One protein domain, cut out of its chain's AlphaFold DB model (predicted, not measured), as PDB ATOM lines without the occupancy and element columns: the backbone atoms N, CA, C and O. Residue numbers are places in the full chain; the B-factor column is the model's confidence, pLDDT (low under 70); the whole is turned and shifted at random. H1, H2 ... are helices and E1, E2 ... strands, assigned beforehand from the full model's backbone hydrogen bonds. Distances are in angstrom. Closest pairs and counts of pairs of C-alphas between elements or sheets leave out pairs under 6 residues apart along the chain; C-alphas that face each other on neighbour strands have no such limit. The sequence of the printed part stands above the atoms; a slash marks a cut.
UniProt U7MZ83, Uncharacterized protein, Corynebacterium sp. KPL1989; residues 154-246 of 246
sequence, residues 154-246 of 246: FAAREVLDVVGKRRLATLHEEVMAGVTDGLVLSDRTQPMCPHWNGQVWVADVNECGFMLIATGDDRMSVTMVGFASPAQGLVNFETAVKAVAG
ATOM      1  N   PHE A 154      18.068   4.941   7.914       93.19
ATOM      2  CA  PHE A 154      18.729   3.776   8.500       93.19
ATOM      3  C   PHE A 154      20.148   3.632   7.960       93.19
ATOM      4  O   PHE A 154      21.085   3.488   8.743       93.19
ATOM      5  N   ALA A 155      20.339   3.787   6.650       95.31
ATOM      6  CA  ALA A 155      21.679   3.788   6.069       95.31
ATOM      7  C   ALA A 155      22.520   4.975   6.583       95.31
ATOM      8  O   ALA A 155      23.698   4.833   6.915       95.31
ATOM      9  N   ALA A 156      21.913   6.156   6.732       95.69
ATOM     10  CA  ALA A 156      22.560   7.315   7.346       95.69
ATOM     11  C   ALA A 156      22.929   7.067   8.820       95.69
ATOM     12  O   ALA A 156      23.976   7.518   9.292       95.69
ATOM     13  N   ARG A 157      22.107   6.313   9.558       95.44
ATOM     14  CA  ARG A 157      22.425   5.894  10.925       95.44
ATOM     15  C   ARG A 157      23.637   4.962  10.971       95.44
ATOM     16  O   ARG A 157      24.469   5.142  11.861       95.44
ATOM     17  N   GLU A 158      23.778   4.032  10.029       95.94
ATOM     18  CA  GLU A 158      24.948   3.141   9.934       95.94
ATOM     19  C   GLU A 158      26.246   3.922   9.682       95.94
ATOM     20  O   GLU A 158      27.282   3.631  10.283       95.94
ATOM     21  N   VAL A 159      26.196   4.986   8.872       97.06
ATOM     22  CA  VAL A 159      27.336   5.902   8.690       97.06
ATOM     23  C   VAL A 159      27.794   6.492  10.032       97.06
ATOM     24  O   VAL A 159      28.993   6.574  10.306       97.06
ATOM     25  N   LEU A 160      26.853   6.873  10.901       96.81
ATOM     26  CA  LEU A 160      27.161   7.422  12.224       96.81
ATOM     27  C   LEU A 160      27.669   6.361  13.215       96.81
ATOM     28  O   LEU A 160      28.410   6.709  14.137       96.81
ATOM     29  N   ASP A 161      27.357   5.074  13.021       95.06
ATOM     30  CA  ASP A 161      27.967   3.997  13.819       95.06
ATOM     31  C   ASP A 161      29.479   3.919  13.600       95.06
ATOM     32  O   ASP A 161      30.228   3.715  14.558       95.06
ATOM     33  N   VAL A 162      29.943   4.156  12.367       95.94
ATOM     34  CA  VAL A 162      31.375   4.147  12.025       95.94
ATOM     35  C   VAL A 162      32.135   5.286  12.716       95.94
ATOM     36  O   VAL A 162      33.292   5.104  13.099       95.94
ATOM     37  N   VAL A 163      31.494   6.441  12.934       96.69
ATOM     38  CA  VAL A 163      32.072   7.571  13.692       96.69
ATOM     39  C   VAL A 163      32.336   7.184  15.153       96.69
ATOM     40  O   VAL A 163      33.342   7.582  15.747       96.69
ATOM     41  N   GLY A 164      31.448   6.371  15.725       94.56
ATOM     42  CA  GLY A 164      31.566   5.827  17.069       94.56
ATOM     43  C   GLY A 164      31.137   6.794  18.179       94.56
ATOM     44  O   GLY A 164      31.355   8.007  18.135       94.56
ATOM     45  N   LYS A 165      30.568   6.223  19.250       94.50
ATOM     46  CA  LYS A 165      29.953   6.968  20.367       94.50
ATOM     47  C   LYS A 165      30.858   8.031  20.987       94.50
ATOM     48  O   LYS A 165      30.389   9.116  21.299       94.50
ATOM     49  N   ARG A 166      32.157   7.752  21.138       95.88
ATOM     50  CA  ARG A 166      33.103   8.713  21.726       95.88
ATOM     51  C   ARG A 166      33.185  10.001  20.905       95.88
ATOM     52  O   ARG A 166      33.131  11.075  21.486       95.88
ATOM     53  N   ARG A 167      33.309   9.902  19.576       97.69
ATOM     54  CA  ARG A 167      33.388  11.094  18.720       97.69
ATOM     55  C   ARG A 167      32.038  11.797  18.634       97.69
ATOM     56  O   ARG A 167      32.024  13.018  18.681       97.69
ATOM     57  N   LEU A 168      30.925  11.058  18.603       97.75
ATOM     58  CA  LEU A 168      29.585  11.652  18.685       97.75
ATOM     59  C   LEU A 168      29.390  12.452  19.984       97.75
ATOM     60  O   LEU A 168      28.898  13.573  19.934       97.75
ATOM     61  N   ALA A 169      29.837  11.932  21.132       97.38
ATOM     62  CA  ALA A 169      29.812  12.666  22.398       97.38
ATOM     63  C   ALA A 169      30.657  13.950  22.328       97.38
ATOM     64  O   ALA A 169      30.196  15.013  22.731       97.38
ATOM     65  N   THR A 170      31.855  13.882  21.737       97.88
ATOM     66  CA  THR A 170      32.696  15.072  21.530       97.88
ATOM     67  C   THR A 170      32.032  16.096  20.609       97.88
ATOM     68  O   THR A 170      32.041  17.277  20.922       97.88
ATOM     69  N   LEU A 171      31.411  15.670  19.505       98.44
ATOM     70  CA  LEU A 171      30.683  16.567  18.599       98.44
ATOM     71  C   LEU A 171      29.504  17.247  19.298       98.44
ATOM     72  O   LEU A 171      29.252  18.430  19.088       98.44
ATOM     73  N   HIS A 172      28.797  16.514  20.155       98.25
ATOM     74  CA  HIS A 172      27.759  17.091  20.995       98.25
ATOM     75  C   HIS A 172      28.326  18.195  21.905       98.25
ATOM     76  O   HIS A 172      27.807  19.310  21.894       98.25
ATOM     77  N   GLU A 173      29.410  17.922  22.635       97.62
ATOM     78  CA  GLU A 173      30.080  18.909  23.497       97.62
ATOM     79  C   GLU A 173      30.613  20.117  22.710       97.62
ATOM     80  O   GLU A 173      30.475  21.254  23.158       97.62
ATOM     81  N   GLU A 174      31.175  19.900  21.520       98.19
ATOM     82  CA  GLU A 174      31.659  20.964  20.639       98.19
ATOM     83  C   GLU A 174      30.521  21.876  20.167       98.19
ATOM     84  O   GLU A 174      30.696  23.095  20.158       98.19
ATOM     85  N   VAL A 175      29.349  21.328  19.823       98.25
ATOM     86  CA  VAL A 175      28.162  22.141  19.497       98.25
ATOM     87  C   VAL A 175      27.678  22.911  20.727       98.25
ATOM     88  O   VAL A 175      27.393  24.103  20.626       98.25
ATOM     89  N   MET A 176      27.637  22.275  21.903       97.50
ATOM     90  CA  MET A 176      27.282  22.952  23.160       97.50
ATOM     91  C   MET A 176      28.239  24.111  23.486       97.50
ATOM     92  O   MET A 176      27.811  25.130  24.025       97.50
ATOM     93  N   ALA A 177      29.522  23.971  23.144       97.44
ATOM     94  CA  ALA A 177      30.554  24.987  23.333       97.44
ATOM     95  C   ALA A 177      30.636  26.022  22.192       97.44
ATOM     96  O   ALA A 177      31.390  26.989  22.309       97.44
ATOM     97  N   GLY A 178      29.892  25.836  21.095       96.75
ATOM     98  CA  GLY A 178      29.943  26.700  19.909       96.75
ATOM     99  C   GLY A 178      31.223  26.565  19.075       96.75
ATOM    100  O   GLY A 178      31.589  27.499  18.367       96.75
ATOM    101  N   VAL A 179      31.926  25.434  19.185       97.19
ATOM    102  CA  VAL A 179      33.138  25.113  18.411       97.19
ATOM    103  C   VAL A 179      32.782  24.504  17.056       97.19
ATOM    104  O   VAL A 179      33.412  24.831  16.053       97.19
ATOM    105  N   THR A 180      31.766  23.642  17.038       96.81
ATOM    106  CA  THR A 180      31.260  22.983  15.831       96.81
ATOM    107  C   THR A 180      29.917  23.594  15.448       96.81
ATOM    108  O   THR A 180      29.067  23.822  16.313       96.81
ATOM    109  N   ASP A 181      29.727  23.853  14.152       95.25
ATOM    110  CA  ASP A 181      28.475  24.396  13.625       95.25
ATOM    111  C   ASP A 181      27.297  23.480  13.978       95.25
ATOM    112  O   ASP A 181      27.300  22.271  13.731       95.25
ATOM    113  N   GLY A 182      26.255  24.066  14.560       96.62
ATOM    114  CA  GLY A 182      25.104  23.314  15.025       96.62
ATOM    115  C   GLY A 182      24.130  24.156  15.831       96.62
ATOM    116  O   GLY A 182      24.254  25.376  15.936       96.62
ATOM    117  N   LEU A 183      23.133  23.483  16.398       97.25
ATOM    118  CA  LEU A 183      22.133  24.080  17.274       97.25
ATOM    119  C   LEU A 183      22.066  23.311  18.586       97.25
ATOM    120  O   LEU A 183      21.953  22.086  18.584       97.25
ATOM    121  N   VAL A 184      22.019  24.033  19.701       97.62
ATOM    122  CA  VAL A 184      21.533  23.484  20.969       97.62
ATOM    123  C   VAL A 184      20.010  23.554  20.937       97.62
ATOM    124  O   VAL A 184      19.429  24.636  21.001       97.62
ATOM    125  N   LEU A 185      19.355  22.405  20.774       96.81
ATOM    126  CA  LEU A 185      17.899  22.323  20.635       96.81
ATOM    127  C   LEU A 185      17.200  22.333  21.990       96.81
ATOM    128  O   LEU A 185      16.124  22.912  22.137       96.81
ATOM    129  N   SER A 186      17.802  21.672  22.976       96.38
ATOM    130  CA  SER A 186      17.305  21.663  24.345       96.38
ATOM    131  C   SER A 186      18.430  21.380  25.320       96.38
ATOM    132  O   SER A 186      19.363  20.643  25.004       96.38
ATOM    133  N   ASP A 187      18.302  21.936  26.514       95.75
ATOM    134  CA  ASP A 187      19.262  21.758  27.583       95.75
ATOM    135  C   ASP A 187      18.539  21.855  28.925       95.75
ATOM    136  O   ASP A 187      17.951  22.892  29.240       95.75
ATOM    137  N   ARG A 188      18.479  20.750  29.672       93.06
ATOM    138  CA  ARG A 188      17.639  20.653  30.870       93.06
ATOM    139  C   ARG A 188      18.361  19.942  32.002       93.06
ATOM    140  O   ARG A 188      18.892  18.848  31.819       93.06
ATOM    141  N   THR A 189      18.291  20.534  33.188       93.12
ATOM    142  CA  THR A 189      18.642  19.863  34.441       93.12
ATOM    143  C   THR A 189      17.470  18.996  34.887       93.12
ATOM    144  O   THR A 189      16.353  19.493  35.041       93.12
ATOM    145  N   GLN A 190      17.711  17.704  35.093       87.38
ATOM    146  CA  GLN A 190      16.723  16.762  35.608       87.38
ATOM    147  C   GLN A 190      17.406  15.562  36.282       87.38
ATOM    148  O   GLN A 190      18.502  15.176  35.874       87.38
ATOM    149  N   PRO A 191      16.767  14.926  37.280       85.81
ATOM    150  CA  PRO A 191      17.286  13.693  37.857       85.81
ATOM    151  C   PRO A 191      17.415  12.598  36.790       85.81
ATOM    152  O   PRO A 191      16.428  12.250  36.141       85.81
ATOM    153  N   MET A 192      18.616  12.040  36.637       84.94
ATOM    154  CA  MET A 192      18.886  10.929  35.725       84.94
ATOM    155  C   MET A 192      19.095   9.631  36.506       84.94
ATOM    156  O   MET A 192      19.651   9.619  37.606       84.94
ATOM    157  N   CYS A 193      18.657   8.509  35.934       85.19
ATOM    158  CA  CYS A 193      19.062   7.206  36.452       85.19
ATOM    159  C   CYS A 193      20.563   7.009  36.174       85.19
ATOM    160  O   CYS A 193      20.964   7.203  35.028       85.19
ATOM    161  N   PRO A 194      21.370   6.523  37.138       86.00
ATOM    162  CA  PRO A 194      22.823   6.401  36.967       86.00
ATOM    163  C   PRO A 194      23.280   5.596  35.741       86.00
ATOM    164  O   PRO A 194      24.369   5.821  35.226       86.00
ATOM    165  N   HIS A 195      22.463   4.654  35.254       85.94
ATOM    166  CA  HIS A 195      22.787   3.864  34.062       85.94
ATOM    167  C   HIS A 195      22.703   4.660  32.748       85.94
ATOM    168  O   HIS A 195      23.201   4.191  31.729       85.94
ATOM    169  N   TRP A 196      22.093   5.848  32.764       86.38
ATOM    170  CA  TRP A 196      22.066   6.765  31.627       86.38
ATOM    171  C   TRP A 196      23.241   7.744  31.625       86.38
ATOM    172  O   TRP A 196      23.414   8.459  30.643       86.38
ATOM    173  N   ASN A 197      24.066   7.798  32.669       88.25
ATOM    174  CA  ASN A 197      25.131   8.795  32.747       88.25
ATOM    175  C   ASN A 197      26.189   8.551  31.659       88.25
ATOM    176  O   ASN A 197      26.634   7.422  31.433       88.25
ATOM    177  N   GLY A 198      26.585   9.628  30.979       89.56
ATOM    178  CA  GLY A 198      27.600   9.619  29.927       89.56
ATOM    179  C   GLY A 198      27.163   8.939  28.629       89.56
ATOM    180  O   GLY A 198      28.022   8.545  27.838       89.56
ATOM    181  N   GLN A 199      25.860   8.751  28.408       93.56
ATOM    182  CA  GLN A 199      25.356   8.169  27.166       93.56
ATOM    183  C   GLN A 199      25.144   9.239  26.094       93.56
ATOM    184  O   GLN A 199      24.828  10.393  26.383       93.56
ATOM    185  N   VAL A 200      25.307   8.817  24.841       95.88
ATOM    186  CA  VAL A 200      24.959   9.595  23.653       95.88
ATOM    187  C   VAL A 200      24.229   8.695  22.663       95.88
ATOM    188  O   VAL A 200      24.645   7.555  22.431       95.88
ATOM    189  N   TRP A 201      23.155   9.217  22.078       96.44
ATOM    190  CA  TRP A 201      22.339   8.532  21.079       96.44
ATOM    191  C   TRP A 201      22.150   9.396  19.847       96.44
ATOM    192  O   TRP A 201      21.998  10.615  19.948       96.44
ATOM    193  N   VAL A 202      22.100   8.741  18.687       97.25
ATOM    194  CA  VAL A 202      21.642   9.373  17.450       97.25
ATOM    195  C   VAL A 202      20.122   9.417  17.494       97.25
ATOM    196  O   VAL A 202      19.446   8.393  17.413       97.25
ATOM    197  N   ALA A 203      19.586  10.617  17.658       96.38
ATOM    198  CA  ALA A 203      18.156  10.843  17.719       96.38
ATOM    199  C   ALA A 203      17.541  10.852  16.320       96.38
ATOM    200  O   ALA A 203      16.536  10.197  16.086       96.38
ATOM    201  N   ASP A 204      18.142  11.574  15.383       96.44
ATOM    202  CA  ASP A 204      17.539  11.827  14.078       96.44
ATOM    203  C   ASP A 204      18.599  12.213  13.052       96.44
ATOM    204  O   ASP A 204      19.689  12.652  13.425       96.44
ATOM    205  N   VAL A 205      18.269  12.113  11.769       95.56
ATOM    206  CA  VAL A 205      19.120  12.587  10.671       95.56
ATOM    207  C   VAL A 205      18.276  13.280   9.614       95.56
ATOM    208  O   VAL A 205      17.120  12.930   9.382       95.56
ATOM    209  N   ASN A 206      18.861  14.272   8.954       92.56
ATOM    210  CA  ASN A 206      18.323  14.834   7.726       92.56
ATOM    211  C   ASN A 206      19.467  15.348   6.843       92.56
ATOM    212  O   ASN A 206      20.646  15.233   7.172       92.56
ATOM    213  N   GLU A 207      19.128  15.936   5.706       90.94
ATOM    214  CA  GLU A 207      20.111  16.485   4.783       90.94
ATOM    215  C   GLU A 207      20.933  17.629   5.393       90.94
ATOM    216  O   GLU A 207      22.016  17.926   4.912       90.94
ATOM    217  N   CYS A 208      20.463  18.294   6.445       93.25
ATOM    218  CA  CYS A 208      21.185  19.406   7.055       93.25
ATOM    219  C   CYS A 208      22.138  18.969   8.177       93.25
ATOM    220  O   CYS A 208      22.919  19.804   8.638       93.25
ATOM    221  N   GLY A 209      22.063  17.719   8.641       95.88
ATOM    222  CA  GLY A 209      22.838  17.267   9.788       95.88
ATOM    223  C   GLY A 209      22.253  16.059  10.512       95.88
ATOM    224  O   GLY A 209      21.428  15.310   9.986       95.88
ATOM    225  N   PHE A 210      22.681  15.879  11.759       97.50
ATOM    226  CA  PHE A 210      22.182  14.819  12.630       97.50
ATOM    227  C   PHE A 210      21.997  15.299  14.064       97.50
ATOM    228  O   PHE A 210      22.747  16.127  14.583       97.50
ATOM    229  N   MET A 211      20.964  14.768  14.708       98.00
ATOM    230  CA  MET A 211      20.564  15.124  16.056       98.00
ATOM    231  C   MET A 211      21.143  14.131  17.058       98.00
ATOM    232  O   MET A 211      21.024  12.917  16.885       98.00
ATOM    233  N   LEU A 212      21.727  14.652  18.132       98.06
ATOM    234  CA  LEU A 212      22.281  13.876  19.230       98.06
ATOM    235  C   LEU A 212      21.537  14.186  20.522       98.06
ATOM    236  O   LEU A 212      21.291  15.349  20.835       98.06
ATOM    237  N   ILE A 213      21.235  13.146  21.290       97.06
ATOM    238  CA  ILE A 213      20.816  13.257  22.688       97.06
ATOM    239  C   ILE A 213      21.995  12.815  23.540       97.06
ATOM    240  O   ILE A 213      22.510  11.721  23.322       97.06
ATOM    241  N   ALA A 214      22.387  13.628  24.515       96.25
ATOM    242  CA  ALA A 214      23.406  13.266  25.488       96.25
ATOM    243  C   ALA A 214      22.906  13.464  26.918       96.25
ATOM    244  O   ALA A 214      22.148  14.397  27.220       96.25
ATOM    245  N   THR A 215      23.354  12.581  27.802       94.81
ATOM    246  CA  THR A 215      22.983  12.562  29.216       94.81
ATOM    247  C   THR A 215      24.221  12.625  30.100       94.81
ATOM    248  O   THR A 215      25.154  11.835  29.961       94.81
ATOM    249  N   GLY A 216      24.222  13.580  31.025       90.00
ATOM    250  CA  GLY A 216      25.180  13.704  32.119       90.00
ATOM    251  C   GLY A 216      24.591  13.212  33.441       90.00
ATOM    252  O   GLY A 216      23.583  12.506  33.455       90.00
ATOM    253  N   ASP A 217      25.207  13.607  34.555       87.31
ATOM    254  CA  ASP A 217      24.799  13.157  35.894       87.31
ATOM    255  C   ASP A 217      23.430  13.704  36.334       87.31
ATOM    256  O   ASP A 217      22.655  13.006  36.986       87.31
ATOM    257  N   ASP A 218      23.114  14.942  35.962       91.56
ATOM    258  CA  ASP A 218      21.875  15.643  36.316       91.56
ATOM    259  C   ASP A 218      21.294  16.427  35.133       91.56
ATOM    260  O   ASP A 218      20.506  17.362  35.305       91.56
ATOM    261  N   ARG A 219      21.712  16.079  33.914       92.56
ATOM    262  CA  ARG A 219      21.484  16.899  32.730       92.56
ATOM    263  C   ARG A 219      21.177  16.050  31.511       92.56
ATOM    264  O   ARG A 219      21.843  15.052  31.257       92.56
ATOM    265  N   MET A 220      20.197  16.482  30.730       94.75
ATOM    266  CA  MET A 220      19.897  15.940  29.411       94.75
ATOM    267  C   MET A 220      19.896  17.088  28.416       94.75
ATOM    268  O   MET A 220      19.260  18.120  28.638       94.75
ATOM    269  N   SER A 221      20.613  16.906  27.317       96.81
ATOM    270  CA  SER A 221      20.732  17.931  26.290       96.81
ATOM    271  C   SER A 221      20.647  17.317  24.907       96.81
ATOM    272  O   SER A 221      20.942  16.138  24.702       96.81
ATOM    273  N   VAL A 222      20.169  18.123  23.968       97.88
ATOM    274  CA  VAL A 222      19.920  17.708  22.594       97.88
ATOM    275  C   VAL A 222      20.531  18.736  21.668       97.88
ATOM    276  O   VAL A 222      20.225  19.925  21.776       97.88
ATOM    277  N   THR A 223      21.372  18.277  20.753       98.38
ATOM    278  CA  THR A 223      22.019  19.118  19.747       98.38
ATOM    279  C   THR A 223      21.677  18.638  18.346       98.38
ATOM    280  O   THR A 223      21.442  17.455  18.128       98.38
ATOM    281  N   MET A 224      21.654  19.557  17.387       97.94
ATOM    282  CA  MET A 224      21.743  19.250  15.963       97.94
ATOM    283  C   MET A 224      23.152  19.617  15.511       97.94
ATOM    284  O   MET A 224      23.503  20.794  15.534       97.94
ATOM    285  N   VAL A 225      23.948  18.629  15.117       98.25
ATOM    286  CA  VAL A 225      25.242  18.855  14.467       98.25
ATOM    287  C   VAL A 225      24.960  19.224  13.016       98.25
ATOM    288  O   VAL A 225      24.305  18.462  12.308       98.25
ATOM    289  N   GLY A 226      25.394  20.411  12.595       96.62
ATOM    290  CA  GLY A 226      25.103  20.947  11.271       96.62
ATOM    291  C   GLY A 226      26.165  20.588  10.240       96.62
ATOM    292  O   GLY A 226      27.356  20.530  10.536       96.62
ATOM    293  N   PHE A 227      25.737  20.403   8.995       95.38
ATOM    294  CA  PHE A 227      26.632  20.387   7.844       95.38
ATOM    295  C   PHE A 227      26.799  21.793   7.260       95.38
ATOM    296  O   PHE A 227      25.890  22.624   7.321       95.38
ATOM    297  N   ALA A 228      27.942  22.043   6.614       92.44
ATOM    298  CA  ALA A 228      28.215  23.311   5.927       92.44
ATOM    299  C   ALA A 228      27.202  23.605   4.799       92.44
ATOM    300  O   ALA A 228      26.888  24.760   4.508       92.44
ATOM    301  N   SER A 229      26.671  22.552   4.174       90.12
ATOM    302  CA  SER A 229      25.621  22.610   3.158       90.12
ATOM    303  C   SER A 229      24.732  21.365   3.235       90.12
ATOM    304  O   SER A 229      25.230  20.316   3.647       90.12
ATOM    305  N   PRO A 230      23.461  21.438   2.792       89.94
ATOM    306  CA  PRO A 230      22.593  20.268   2.733       89.94
ATOM    307  C   PRO A 230      23.206  19.121   1.912       89.94
ATOM    308  O   PRO A 230      23.599  19.307   0.761       89.94
ATOM    309  N   ALA A 231      23.275  17.938   2.513       91.25
ATOM    310  CA  ALA A 231      23.831  16.709   1.981       91.25
ATOM    311  C   ALA A 231      22.700  15.772   1.528       91.25
ATOM    312  O   ALA A 231      22.076  15.080   2.329       91.25
ATOM    313  N   GLN A 232      22.409  15.790   0.229       87.12
ATOM    314  CA  GLN A 232      21.329  15.003  -0.372       87.12
ATOM    315  C   GLN A 232      21.824  13.626  -0.808       87.12
ATOM    316  O   GLN A 232      22.860  13.532  -1.467       87.12
ATOM    317  N   GLY A 233      21.073  12.577  -0.480       89.62
ATOM    318  CA  GLY A 233      21.486  11.196  -0.715       89.62
ATOM    319  C   GLY A 233      22.624  10.735   0.207       89.62
ATOM    320  O   GLY A 233      23.337  11.528   0.834       89.62
ATOM    321  N   LEU A 234      22.800   9.418   0.290       94.44
ATOM    322  CA  LEU A 234      23.689   8.791   1.271       94.44
ATOM    323  C   LEU A 234      25.171   9.144   1.060       94.44
ATOM    324  O   LEU A 234      25.891   9.389   2.024       94.44
ATOM    325  N   VAL A 235      25.626   9.230  -0.194       94.50
ATOM    326  CA  VAL A 235      27.035   9.522  -0.531       94.50
ATOM    327  C   VAL A 235      27.459  10.910  -0.044       94.50
ATOM    328  O   VAL A 235      28.537  11.085   0.537       94.50
ATOM    329  N   ASN A 236      26.605  11.912  -0.257       93.94
ATOM    330  CA  ASN A 236      26.885  13.266   0.211       93.94
ATOM    331  C   ASN A 236      26.778  13.340   1.734       93.94
ATOM    332  O   ASN A 236      27.591  14.022   2.355       93.94
ATOM    333  N   PHE A 237      25.824  12.619   2.336       96.31
ATOM    334  CA  PHE A 237      25.694  12.530   3.791       96.31
ATOM    335  C   PHE A 237      26.965  11.954   4.428       96.31
ATOM    336  O   PHE A 237      27.532  12.570   5.325       96.31
ATOM    337  N   GLU A 238      27.484  10.837   3.913       97.38
ATOM    338  CA  GLU A 238      28.733  10.234   4.392       97.38
ATOM    339  C   GLU A 238      29.922  11.195   4.265       97.38
ATOM    340  O   GLU A 238      30.739  11.317   5.182       97.38
ATOM    341  N   THR A 239      30.005  11.919   3.149       97.06
ATOM    342  CA  THR A 239      31.050  12.927   2.930       97.06
ATOM    343  C   THR A 239      30.948  14.069   3.945       97.06
ATOM    344  O   THR A 239      31.960  14.469   4.523       97.06
ATOM    345  N   ALA A 240      29.738  14.566   4.204       97.06
ATOM    346  CA  ALA A 240      29.496  15.633   5.169       97.06
ATOM    347  C   ALA A 240      29.788  15.185   6.610       97.06
ATOM    348  O   ALA A 240      30.428  15.919   7.363       97.06
ATOM    349  N   VAL A 241      29.418  13.951   6.974       97.88
ATOM    350  CA  VAL A 241      29.768  13.354   8.270       97.88
ATOM    351  C   VAL A 241      31.283  13.274   8.435       97.88
ATOM    352  O   VAL A 241      31.790  13.702   9.468       97.88
ATOM    353  N   LYS A 242      32.029  12.795   7.430       97.12
ATOM    354  CA  LYS A 242      33.503  12.743   7.488       97.12
ATOM    355  C   LYS A 242      34.129  14.125   7.666       97.12
ATOM    356  O   LYS A 242      35.110  14.243   8.389       97.12
ATOM    357  N   ALA A 243      33.570  15.154   7.032       96.69
ATOM    358  CA  ALA A 243      34.081  16.518   7.139       96.69
ATOM    359  C   ALA A 243      33.918  17.112   8.548       96.69
ATOM    360  O   ALA A 243      34.774  17.876   8.981       96.69
ATOM    361  N   VAL A 244      32.840  16.762   9.256       95.94
ATOM    362  CA  VAL A 244      32.569  17.270  10.611       95.94
ATOM    363  C   VAL A 244      33.184  16.375  11.694       95.94
ATOM    364  O   VAL A 244      33.659  16.858  12.718       95.94
ATOM    365  N   ALA A 245      33.196  15.057  11.484       92.44
ATOM    366  CA  ALA A 245      33.683  14.088  12.462       92.44
ATOM    367  C   ALA A 245      35.195  13.818  12.391       92.44
ATOM    368  O   ALA A 245      35.722  13.246  13.351       92.44
ATOM    369  N   GLY A 246      35.844  14.175  11.276       80.44
ATOM    370  CA  GLY A 246      37.278  13.990  11.023       80.44
ATOM    371  C   GLY A 246      38.206  14.878  11.839       80.44
ATOM    372  O   GLY A 246      37.715  15.736  12.607       80.44
TER     373      GLY A 246
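This is residues 154 to 246 of the 246 residues of an uncharacterized protein of Corynebacterium sp. KPL1989 (UniProt U7MZ83). A twisted antiparallel sheet of four strands has H2 crossing one face, while H1 and H3 pack on each other at the end of the sheet where E2 and E4 finish. The opposite end of the sheet is where the loop of residues 190 to 198 lies. The 93 printed residues hold three named helices and four named strands, in the order H1 H2 E1 E2 E3 E4 H3, and the class is mixed, helices and strands. The whole is compact, with a radius of gyration of the C-alphas of 12.9 A, and elongated in outline, spanning 39 by 24 by 19 A.

Begin with the sheet, E1 (182 to 189), E4 (219 to 226), E3 (209 to 215) and E2 (199 to 206) in that order across it, with E1 and E2 as edge strands. It is twisted, its C-alphas lying up to 4.5 A off the best plane. E2, E3 and E4 form a meander, each strand the antiparallel neighbour of the one before, and two hairpins, E2 with E3 and E3 with E4. With E1, the antiparallel neighbour of E4, they make a Greek key, a meander of three strands whose last one pairs with the strand before them. Look for N 185 and O 222 at 2.8 A between E1 and E4, N 212 and O 223 at 2.8 A between E4 and E3, and N 211 and O 204 at 2.8 A between E3 and E2. H2 (165 to 176) is on the sheet at a height of 7.6 A and runs across the strands, at 71 degrees to E2 on the local plane; its C-alpha 169 is 5.9 A from that of Val 200. H3 (233 to 245) is on the same face as H2, and the two only just touch, with 3 pairs of C-alphas within 8 A, the closest those of Arg 167 and Ala 245 at 6.9 A. H1 (154 to 163) touches H3 at a shallow tilt of 23 degrees, the same way, closest at the C-alphas of Val 159 and Glu 238, 6.3 A apart. Together the sheet and helices make two layers, helices on one face of a sheet. Every O i to N i+4 pair is within hydrogen-bond range in H2 and H3, and 5 of 6 are in H1.

Find C-alpha 154 at (18.729, 3.776, 8.500), where H1 begins its 14.8 A. H2 measures 16.4 A, E1 20.8 A, E2 21.7 A, E3 20.0 A and E4 22.1 A. H3, of 18.2 A, ends at C-alpha 245, (33.683, 14.088, 12.462).

The C-alphas of Pro 191 and Val 235, the two farthest apart, are 39.8 A apart. The printed part has no cut and no long link. Mean pLDDT of the printed part is 94.5, and no printed residue is under 70.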